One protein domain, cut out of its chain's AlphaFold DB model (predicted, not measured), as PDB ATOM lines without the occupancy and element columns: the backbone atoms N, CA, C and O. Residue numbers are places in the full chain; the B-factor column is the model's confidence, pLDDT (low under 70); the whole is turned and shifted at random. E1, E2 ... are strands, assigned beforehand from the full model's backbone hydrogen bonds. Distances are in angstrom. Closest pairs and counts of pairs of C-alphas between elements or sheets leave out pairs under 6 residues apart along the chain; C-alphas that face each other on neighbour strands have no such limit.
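Overview. This is residues 4 to 80 of the 273 residues of the protein "zona pellucida-binding protein 2" of Notechis scutatus (mainland tiger snake) (UniProt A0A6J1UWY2). A long, twisted ribbon makes the length of this domain: the hairpin of E4 and E5, with the shorter E1 side by side with E4. A second, small hairpin, E2 and E3, is set off from this sheet, nearer to the end where E4 begins and E5 ends. The printed part has 77 residues with five named strands, E1 to E5 in chain order, and no named helix; the class is all strand. The larger sheet has the order E1, E4, E5 and is antiparallel, as is the pair E2 and E3. The whole is loose, with a radius of gyration of the C-alphas of 14.8 A, and a rod spanning 51 by 22 by 19 A.

Along the chain. E4 is residues 50 to 62, 37.7 A long, from C-alpha 50 at (44.782, -56.925, 38.473). E5 is residues 67 to 79, 38.0 A, ending at C-alpha 79 at (47.934, -56.801, 42.914). E1 is residues 11 to 18, 22.1 A, from C-alpha 11 at (50.485, -29.131, 49.788). E2 is residues 31 to 33 and E3 residues 39 to 41.

Arrangement. E4, the inner strand, is antiparallel to E5 at 163 degrees; N 56 and O 73 are 2.8 A apart, within hydrogen-bond range. E1 and E4 are neighbour strands and also antiparallel, at 163 degrees, with N 14 and O 57 at 2.8 A, within hydrogen-bond range. In the hairpin of E2 and E3, N 32 and O 40 are 2.9 A apart. The closest C-alphas of E1 and E3 are those of Trp 17 and Leu 39, 7.9 A apart. E2 is apart from E4 and E5.

Size, cuts and confidence. The C-alphas farthest apart, of Glu 46 and Asp 64, are 50.9 A apart. The printed part has no cut. The link from E1 to E2 is long, 12 residues. Residues 62 to 68 have pLDDT under 70.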
ATOM      1  N   SER A   4      61.715 -39.990  46.276       78.50
ATOM      2  CA  SER A   4      61.886 -38.537  46.205       78.50
ATOM      3  C   SER A   4      60.655 -37.782  46.709       78.50
ATOM      4  O   SER A   4      60.770 -36.887  47.545       78.50
ATOM      5  N   LEU A   5      59.460 -38.188  46.267       80.00
ATOM      6  CA  LEU A   5      58.222 -37.529  46.671       80.00
ATOM      7  C   LEU A   5      57.801 -37.921  48.091       80.00
ATOM      8  O   LEU A   5      57.223 -37.107  48.797       80.00
ATOM      9  N   SER A   6      58.119 -39.146  48.526       76.94
ATOM     10  CA  SER A   6      57.798 -39.618  49.882       76.94
ATOM     11  C   SER A   6      58.511 -38.845  50.997       76.94
ATOM     12  O   SER A   6      58.069 -38.879  52.141       76.94
ATOM     13  N   GLN A   7      59.606 -38.159  50.659       78.12
ATOM     14  CA  GLN A   7      60.417 -37.353  51.573       78.12
ATOM     15  C   GLN A   7      60.212 -35.843  51.377       78.12
ATOM     16  O   GLN A   7      60.853 -35.048  52.059       78.12
ATOM     17  N   SER A   8      59.349 -35.448  50.439       76.38
ATOM     18  CA  SER A   8      59.078 -34.049  50.113       76.38
ATOM     19  C   SER A   8      57.774 -33.594  50.762       76.38
ATOM     20  O   SER A   8      56.804 -34.350  50.816       76.38
ATOM     21  N   GLU A   9      57.726 -32.345  51.219       77.81
ATOM     22  CA  GLU A   9      56.473 -31.724  51.644       77.81
ATOM     23  C   GLU A   9      55.577 -31.475  50.421       77.81
ATOM     24  O   GLU A   9      56.028 -30.964  49.392       77.81
ATOM     25  N   VAL A  10      54.310 -31.878  50.521       82.19
ATOM     26  CA  VAL A  10      53.300 -31.704  49.473       82.19
ATOM     27  C   VAL A  10      52.096 -30.977  50.055       82.19
ATOM     28  O   VAL A  10      51.624 -31.322  51.137       82.19
ATOM     29  N   ILE A  11      51.596 -29.973  49.336       86.62
ATOM     30  CA  ILE A  11      50.485 -29.131  49.788       86.62
ATOM     31  C   ILE A  11      49.178 -29.680  49.217       86.62
ATOM     32  O   ILE A  11      49.118 -30.035  48.036       86.62
ATOM     33  N   ASP A  12      48.145 -29.748  50.060       88.25
ATOM     34  CA  ASP A  12      46.792 -30.216  49.732       88.25
ATOM     35  C   ASP A  12      46.751 -31.518  48.899       88.25
ATOM     36  O   ASP A  12      46.138 -31.554  47.826       88.25
ATOM     37  N   PRO A  13      47.411 -32.610  49.337       91.25
ATOM     38  CA  PRO A  13      47.462 -33.834  48.551       91.25
ATOM     39  C   PRO A  13      46.085 -34.503  48.469       91.25
ATOM     40  O   PRO A  13      45.400 -34.706  49.472       91.25
ATOM     41  N   ASN A  14      45.708 -34.936  47.269       92.44
ATOM     42  CA  ASN A  14      44.511 -35.728  47.028       92.44
ATOM     43  C   ASN A  14      44.848 -36.991  46.226       92.44
ATOM     44  O   ASN A  14      45.619 -36.966  45.269       92.44
ATOM     45  N   TYR A  15      44.241 -38.109  46.626       92.94
ATOM     46  CA  TYR A  15      44.554 -39.437  46.107       92.94
ATOM     47  C   TYR A  15      43.319 -40.066  45.471       92.94
ATOM     48  O   TYR A  15      42.314 -40.334  46.137       92.94
ATOM     49  N   LEU A  16      43.408 -40.346  44.174       94.81
ATOM     50  CA  LEU A  16      42.379 -41.044  43.418       94.81
ATOM     51  C   LEU A  16      42.834 -42.465  43.104       94.81
ATOM     52  O   LEU A  16      43.767 -42.664  42.330       94.81
ATOM     53  N   TRP A  17      42.124 -43.448  43.654       96.31
ATOM     54  CA  TRP A  17      42.369 -44.857  43.372       96.31
ATOM     55  C   TRP A  17      41.347 -45.434  42.393       96.31
ATOM     56  O   TRP A  17      40.136 -45.367  42.627       96.31
ATOM     57  N   ILE A  18      41.851 -46.050  41.325       96.12
ATOM     58  CA  ILE A  18      41.080 -46.786  40.321       96.12
ATOM     59  C   ILE A  18      41.451 -48.268  40.406       96.12
ATOM     60  O   ILE A  18      42.631 -48.623  40.399       96.12
ATOM     61  N   GLY A  19      40.438 -49.127  40.515       93.88
ATOM     62  CA  GLY A  19      40.599 -50.578  40.573       93.88
ATOM     63  C   GLY A  19      40.743 -51.239  39.195       93.88
ATOM     64  O   GLY A  19      40.590 -50.582  38.163       93.88
ATOM     65  N   PRO A  20      40.948 -52.566  39.158       92.06
ATOM     66  CA  PRO A  20      41.211 -53.328  37.932       92.06
ATOM     67  C   PRO A  20      40.042 -53.339  36.943       92.06
ATOM     68  O   PRO A  20      40.233 -53.548  35.750       92.06
ATOM     69  N   ASN A  21      38.828 -53.072  37.420       88.75
ATOM     70  CA  ASN A  21      37.629 -52.925  36.599       88.75
ATOM     71  C   ASN A  21      37.417 -51.490  36.071       88.75
ATOM     72  O   ASN A  21      36.352 -51.194  35.533       88.75
ATOM     73  N   GLY A  22      38.379 -50.585  36.276       90.44
ATOM     74  CA  GLY A  22      38.290 -49.180  35.874       90.44
ATOM     75  C   GLY A  22      37.398 -48.316  36.770       90.44
ATOM     76  O   GLY A  22      37.154 -47.155  36.447       90.44
ATOM     77  N   GLN A  23      36.895 -48.843  37.892       91.88
ATOM     78  CA  GLN A  23      36.026 -48.088  38.795       91.88
ATOM     79  C   GLN A  23      36.811 -47.373  39.894       91.88
ATOM     80  O   GLN A  23      37.801 -47.886  40.416       91.88
ATOM     81  N   ASN A  24      36.294 -46.216  40.311       93.62
ATOM     82  CA  ASN A  24      36.776 -45.511  41.494       93.62
ATOM     83  C   ASN A  24      36.521 -46.346  42.763       93.62
ATOM     84  O   ASN A  24      35.412 -46.848  42.983       93.62
ATOM     85  N   LEU A  25      37.560 -46.486  43.588       93.12
ATOM     86  CA  LEU A  25      37.538 -47.267  44.825       93.12
ATOM     87  C   LEU A  25      37.028 -46.485  46.044       93.12
ATOM     88  O   LEU A  25      36.739 -47.079  47.084       93.12
ATOM     89  N   LYS A  26      36.872 -45.161  45.934       87.81
ATOM     90  CA  LYS A  26      36.373 -44.312  47.022       87.81
ATOM     91  C   LYS A  26      34.966 -44.761  47.443       87.81
ATOM     92  O   LYS A  26      34.078 -44.903  46.606       87.81
ATOM     93  N   ARG A  27      34.760 -44.949  48.754       85.00
ATOM     94  CA  ARG A  27      33.492 -45.391  49.386       85.00
ATOM     95  C   ARG A  27      33.029 -46.813  49.023       85.00
ATOM     96  O   ARG A  27      31.868 -47.147  49.252       85.00
ATOM     97  N   LYS A  28      33.894 -47.671  48.475       90.25
ATOM     98  CA  LYS A  28      33.582 -49.103  48.328       90.25
ATOM     99  C   LYS A  28      33.705 -49.800  49.690       90.25
ATOM    100  O   LYS A  28      34.639 -49.534  50.432       90.25
ATOM    101  N   GLN A  29      32.786 -50.716  50.004       89.94
ATOM    102  CA  GLN A  29      32.722 -51.386  51.318       89.94
ATOM    103  C   GLN A  29      33.967 -52.225  51.658       89.94
ATOM    104  O   GLN A  29      34.306 -52.373  52.824       89.94
ATOM    105  N   TYR A  30      34.655 -52.759  50.647       89.56
ATOM    106  CA  TYR A  30      35.873 -53.565  50.793       89.56
ATOM    107  C   TYR A  30      37.163 -52.723  50.779       89.56
ATOM    108  O   TYR A  30      38.255 -53.271  50.637       89.56
ATOM    109  N   VAL A  31      37.055 -51.394  50.869       92.88
ATOM    110  CA  VAL A  31      38.180 -50.460  50.742       92.88
ATOM    111  C   VAL A  31      38.260 -49.566  51.971       92.88
ATOM    112  O   VAL A  31      37.290 -48.900  52.328       92.88
ATOM    113  N   ASN A  32      39.448 -49.483  52.560       92.62
ATOM    114  CA  ASN A  32      39.792 -48.467  53.543       92.62
ATOM    115  C   ASN A  32      40.928 -47.599  52.978       92.62
ATOM    116  O   ASN A  32      42.012 -48.093  52.665       92.62
ATOM    117  N   LEU A  33      40.643 -46.310  52.783       90.75
ATOM    118  CA  LEU A  33      41.585 -45.322  52.267       90.75
ATOM    119  C   LEU A  33      41.971 -44.376  53.394       90.75
ATOM    120  O   LEU A  33      41.116 -43.692  53.952       90.75
ATOM    121  N   THR A  34      43.263 -44.323  53.700       88.81
ATOM    122  CA  THR A  34      43.788 -43.372  54.690       88.81
ATOM    123  C   THR A  34      43.901 -41.971  54.092       88.81
ATOM    124  O   THR A  34      44.073 -41.825  52.880       88.81
ATOM    125  N   GLU A  35      43.899 -40.944  54.941       85.81
ATOM    126  CA  GLU A  35      44.125 -39.544  54.535       85.81
ATOM    127  C   GLU A  35      45.476 -39.353  53.823       85.81
ATOM    128  O   GLU A  35      45.604 -38.536  52.920       85.81
ATOM    129  N   THR A  36      46.464 -40.195  54.147       86.38
ATOM    130  CA  THR A  36      47.790 -40.222  53.499       86.38
ATOM    131  C   THR A  36      47.826 -40.966  52.157       86.38
ATOM    132  O   THR A  36      48.897 -41.204  51.608       86.38
ATOM    133  N   GLY A  37      46.677 -41.402  51.632       87.69
ATOM    134  CA  GLY A  37      46.586 -42.044  50.318       87.69
ATOM    135  C   GLY A  37      46.884 -43.543  50.285       87.69
ATOM    136  O   GLY A  37      46.835 -44.143  49.209       87.69
ATOM    137  N   LYS A  38      47.159 -44.181  51.433       90.75
ATOM    138  CA  LYS A  38      47.326 -45.645  51.513       90.75
ATOM    139  C   LYS A  38      46.001 -46.357  51.238       90.75
ATOM    140  O   LYS A  38      44.988 -46.022  51.855       90.75
ATOM    141  N   LEU A  39      46.051 -47.353  50.355       93.06
ATOM    142  CA  LEU A  39      44.942 -48.245  50.027       93.06
ATOM    143  C   LEU A  39      45.043 -49.537  50.840       93.06
ATOM    144  O   LEU A  39      46.034 -50.257  50.740       93.06
ATOM    145  N   MET A  40      43.995 -49.849  51.596       93.06
ATOM    146  CA  MET A  40      43.804 -51.145  52.239       93.06
ATOM    147  C   MET A  40      42.572 -51.826  51.640       93.06
ATOM    148  O   MET A  40      41.499 -51.224  51.557       93.06
ATOM    149  N   LEU A  41      42.725 -53.083  51.231       92.94
ATOM    150  CA  LEU A  41      41.647 -53.911  50.693       92.94
ATOM    151  C   LEU A  41      41.264 -54.965  51.731       92.94
ATOM    152  O   LEU A  41      42.123 -55.686  52.231       92.94
ATOM    153  N   VAL A  42      39.978 -55.050  52.057       91.00
ATOM    154  CA  VAL A  42      39.444 -55.975  53.065       91.00
ATOM    155  C   VAL A  42      38.717 -57.116  52.367       91.00
ATOM    156  O   VAL A  42      37.902 -56.881  51.478       91.00
ATOM    157  N   GLY A  43      38.995 -58.358  52.778       88.44
ATOM    158  CA  GLY A  43      38.363 -59.544  52.192       88.44
ATOM    159  C   GLY A  43      38.718 -59.735  50.717       88.44
ATOM    160  O   GLY A  43      37.832 -60.002  49.906       88.44
ATOM    161  N   PHE A  44      39.994 -59.543  50.374       90.69
ATOM    162  CA  PHE A  44      40.495 -59.629  49.005       90.69
ATOM    163  C   PHE A  44      40.241 -61.016  48.396       90.69
ATOM    164  O   PHE A  44      40.515 -62.038  49.022       90.69
ATOM    165  N   LYS A  45      39.700 -61.047  47.175       90.25
ATOM    166  CA  LYS A  45      39.312 -62.268  46.450       90.25
ATOM    167  C   LYS A  45      40.016 -62.364  45.103       90.25
ATOM    168  O   LYS A  45      40.518 -61.371  44.586       90.25
ATOM    169  N   GLU A  46      39.976 -63.544  44.497       90.94
ATOM    170  CA  GLU A  46      40.633 -63.862  43.229       90.94
ATOM    171  C   GLU A  46      40.299 -62.863  42.110       90.94
ATOM    172  O   GLU A  46      41.201 -62.304  41.487       90.94
ATOM    173  N   HIS A  47      39.018 -62.524  41.950       90.25
ATOM    174  CA  HIS A  47      38.523 -61.597  40.927       90.25
ATOM    175  C   HIS A  47      38.862 -60.123  41.191       90.25
ATOM    176  O   HIS A  47      38.634 -59.280  40.324       90.25
ATOM    177  N   MET A  48      39.373 -59.797  42.382       92.88
ATOM    178  CA  MET A  48      39.865 -58.459  42.715       92.88
ATOM    179  C   MET A  48      41.317 -58.262  42.263       92.88
ATOM    180  O   MET A  48      41.838 -57.155  42.376       92.88
ATOM    181  N   SER A  49      41.977 -59.301  41.750       94.12
ATOM    182  CA  SER A  49      43.328 -59.189  41.198       94.12
ATOM    183  C   SER A  49      43.360 -58.306  39.946       94.12
ATOM    184  O   SER A  49      42.365 -58.168  39.230       94.12
ATOM    185  N   GLY A  50      44.512 -57.692  39.683       94.25
ATOM    186  CA  GLY A  50      44.782 -56.925  38.473       94.25
ATOM    187  C   GLY A  50      45.487 -55.595  38.726       94.25
ATOM    188  O   GLY A  50      46.198 -55.412  39.714       94.25
ATOM    189  N   SER A  51      45.303 -54.665  37.789       94.69
ATOM    190  CA  SER A  51      45.964 -53.360  37.784       94.69
ATOM    191  C   SER A  51      45.202 -52.328  38.612       94.69
ATOM    192  O   SER A  51      44.108 -51.915  38.239       94.69
ATOM    193  N   TYR A  52      45.838 -51.820  39.657       96.12
ATOM    194  CA  TYR A  52      45.376 -50.698  40.464       96.12
ATOM    195  C   TYR A  52      46.171 -49.445  40.113       96.12
ATOM    196  O   TYR A  52      47.389 -49.497  39.947       96.12
ATOM    197  N   MET A  53      45.497 -48.305  40.003       96.31
ATOM    198  CA  MET A  53      46.138 -47.023  39.722       96.31
ATOM    199  C   MET A  53      45.844 -46.025  40.831       96.31
ATOM    200  O   MET A  53      44.697 -45.890  41.247       96.31
ATOM    201  N   CYS A  54      46.876 -45.315  41.275       95.12
ATOM    202  CA  CYS A  54      46.774 -44.191  42.193       95.12
ATOM    203  C   CYS A  54      47.232 -42.925  41.479       95.12
ATOM    204  O   CYS A  54      48.391 -42.842  41.073       95.12
ATOM    205  N   THR A  55      46.343 -41.947  41.349       95.06
ATOM    206  CA  THR A  55      46.692 -40.604  40.890       95.06
ATOM    207  C   THR A  55      46.755 -39.682  42.098       95.06
ATOM    208  O   THR A  55      45.740 -39.444  42.751       95.06
ATOM    209  N   LEU A  56      47.950 -39.177  42.387       93.25
ATOM    210  CA  LEU A  56      48.195 -38.122  43.362       93.25
ATOM    211  C   LEU A  56      48.108 -36.771  42.650       93.25
ATOM    212  O   LEU A  56      48.873 -36.534  41.712       93.25
ATOM    213  N   SER A  57      47.225 -35.893  43.121       92.81
ATOM    214  CA  SER A  57      47.232 -34.465  42.805       92.81
ATOM    215  C   SER A  57      47.718 -33.679  44.021       92.81
ATOM    216  O   SER A  57      47.320 -33.976  45.145       92.81
ATOM    217  N   TYR A  58      48.619 -32.724  43.818       90.88
ATOM    218  CA  TYR A  58      49.185 -31.902  44.890       90.88
ATOM    219  C   TYR A  58      49.605 -30.542  44.347       90.88
ATOM    220  O   TYR A  58      49.850 -30.388  43.147       90.88
ATOM    221  N   ARG A  59      49.710 -29.558  45.234       86.69
ATOM    222  CA  ARG A  59      50.119 -28.199  44.883       86.69
ATOM    223  C   ARG A  59      51.578 -27.963  45.224       86.69
ATOM    224  O   ARG A  59      52.099 -28.485  46.211       86.69
ATOM    225  N   VAL A  60      52.228 -27.153  44.398       81.69
ATOM    226  CA  VAL A  60      53.548 -26.587  44.677       81.69
ATOM    227  C   VAL A  60      53.519 -25.086  44.419       81.69
ATOM    228  O   VAL A  60      52.904 -24.629  43.455       81.69
ATOM    229  N   PHE A  61      54.202 -24.316  45.261       74.50
ATOM    230  CA  PHE A  61      54.407 -22.895  45.002       74.50
ATOM    231  C   PHE A  61      55.554 -22.705  44.006       74.50
ATOM    232  O   PHE A  61      56.643 -23.256  44.185       74.50
ATOM    233  N   ARG A  62      55.337 -21.889  42.970       64.81
ATOM    234  CA  ARG A  62      56.438 -21.226  42.253       64.81
ATOM    235  C   ARG A  62      56.700 -19.877  42.916       64.81
ATOM    236  O   ARG A  62      55.730 -19.237  43.294       64.81
ATOM    237  N   ASN A  63      57.979 -19.500  43.029       58.69
ATOM    238  CA  ASN A  63      58.534 -18.201  43.453       58.69
ATOM    239  C   ASN A  63      57.604 -17.269  44.269       58.69
ATOM    240  O   ASN A  63      56.586 -16.786  43.780       58.69
ATOM    241  N   ASP A  64      58.021 -16.943  45.493       58.97
ATOM    242  CA  ASP A  64      57.416 -15.919  46.364       58.97
ATOM    243  C   ASP A  64      55.909 -16.086  46.660       58.97
ATOM    244  O   ASP A  64      55.210 -15.110  46.921       58.97
ATOM    245  N   MET A  65      55.399 -17.327  46.664       61.75
ATOM    246  CA  MET A  65      54.002 -17.687  46.998       61.75
ATOM    247  C   MET A  65      52.926 -17.082  46.074       61.75
ATOM    248  O   MET A  65      51.753 -17.031  46.439       61.75
ATOM    249  N   GLN A  66      53.295 -16.630  44.872       57.69
ATOM    250  CA  GLN A  66      52.371 -15.928  43.968       57.69
ATOM    251  C   GLN A  66      51.622 -16.846  42.992       57.69
ATOM    252  O   GLN A  66      50.579 -16.448  42.472       57.69
ATOM    253  N   ALA A  67      52.118 -18.060  42.730       57.28
ATOM    254  CA  ALA A  67      51.473 -19.003  41.818       57.28
ATOM    255  C   ALA A  67      51.453 -20.429  42.391       57.28
ATOM    256  O   ALA A  67      52.504 -21.026  42.641       57.28
ATOM    257  N   GLU A  68      50.246 -20.977  42.556       69.44
ATOM    258  CA  GLU A  68      50.005 -22.392  42.844       69.44
ATOM    259  C   GLU A  68      49.976 -23.178  41.525       69.44
ATOM    260  O   GLU A  68      49.120 -22.949  40.670       69.44
ATOM    261  N   GLU A  69      50.917 -24.106  41.344       80.62
ATOM    262  CA  GLU A  69      50.893 -25.066  40.237       80.62
ATOM    263  C   GLU A  69      50.382 -26.413  40.764       80.62
ATOM    264  O   GLU A  69      50.971 -26.997  41.677       80.62
ATOM    265  N   GLU A  70      49.289 -26.921  40.187       86.50
ATOM    266  CA  GLU A  70      48.808 -28.273  40.474       86.50
ATOM    267  C   GLU A  70      49.613 -29.296  39.664       86.50
ATOM    268  O   GLU A  70      49.739 -29.204  38.440       86.50
ATOM    269  N   ARG A  71      50.171 -30.289  40.353       89.25
ATOM    270  CA  ARG A  71      50.945 -31.379  39.765       89.25
ATOM    271  C   ARG A  71      50.244 -32.705  39.970       89.25
ATOM    272  O   ARG A  71      49.647 -32.962  41.013       89.25
ATOM    273  N   PHE A  72      50.408 -33.585  38.987       91.69
ATOM    274  CA  PHE A  72      49.838 -34.926  38.996       91.69
ATOM    275  C   PHE A  72      50.939 -35.972  38.864       91.69
ATOM    276  O   PHE A  72      51.839 -35.843  38.032       91.69
ATOM    277  N   LYS A  73      50.851 -37.038  39.658       91.81
ATOM    278  CA  LYS A  73      51.648 -38.252  39.472       91.81
ATOM    279  C   LYS A  73      50.751 -39.474  39.529       91.81
ATOM    280  O   LYS A  73      49.931 -39.600  40.434       91.81
ATOM    281  N   THR A  74      50.951 -40.388  38.587       93.81
ATOM    282  CA  THR A  74      50.184 -41.630  38.502       93.81
ATOM    283  C   THR A  74      51.094 -42.818  38.750       93.81
ATOM    284  O   THR A  74      52.119 -42.980  38.089       93.81
ATOM    285  N   TYR A  75      50.689 -43.674  39.678       93.06
ATOM    286  CA  TYR A  75      51.373 -44.908  40.031       93.06
ATOM    287  C   TYR A  75      50.489 -46.093  39.670       93.06
ATOM    288  O   TYR A  75      49.286 -46.072  39.926       93.06
ATOM    289  N   LYS A  76      51.087 -47.132  39.087       94.31
ATOM    290  CA  LYS A  76      50.400 -48.368  38.713       94.31
ATOM    291  C   LYS A  76      50.952 -49.521  39.542       94.31
ATOM    292  O   LYS A  76      52.165 -49.690  39.631       94.31
ATOM    293  N   PHE A  77      50.056 -50.307  40.116       93.06
ATOM    294  CA  PHE A  77      50.355 -51.455  40.958       93.06
ATOM    295  C   PHE A  77      49.648 -52.677  40.386       93.06
ATOM    296  O   PHE A  77      48.457 -52.613  40.089       93.06
ATOM    297  N   MET A  78      50.361 -53.790  40.244       91.00
ATOM    298  CA  MET A  78      49.731 -55.085  40.002       91.00
ATOM    299  C   MET A  78      49.539 -55.778  41.344       91.00
ATOM    300  O   MET A  78      50.499 -55.943  42.093       91.00
ATOM    301  N   ILE A  79      48.296 -56.132  41.662       92.38
ATOM    302  CA  ILE A  79      47.934 -56.801  42.914       92.38
ATOM    303  C   ILE A  79      47.295 -58.137  42.556       92.38
ATOM    304  O   ILE A  79      46.355 -58.170  41.762       92.38
ATOM    305  N   TYR A  80      47.782 -59.222  43.151       91.75
ATOM    306  CA  TYR A  80      47.310 -60.577  42.881       91.75
ATOM    307  C   TYR A  80      46.843 -61.261  44.158       91.75
ATOM    308  O   TYR A  80      47.479 -61.142  45.205       91.75
TER     309      TYR A  80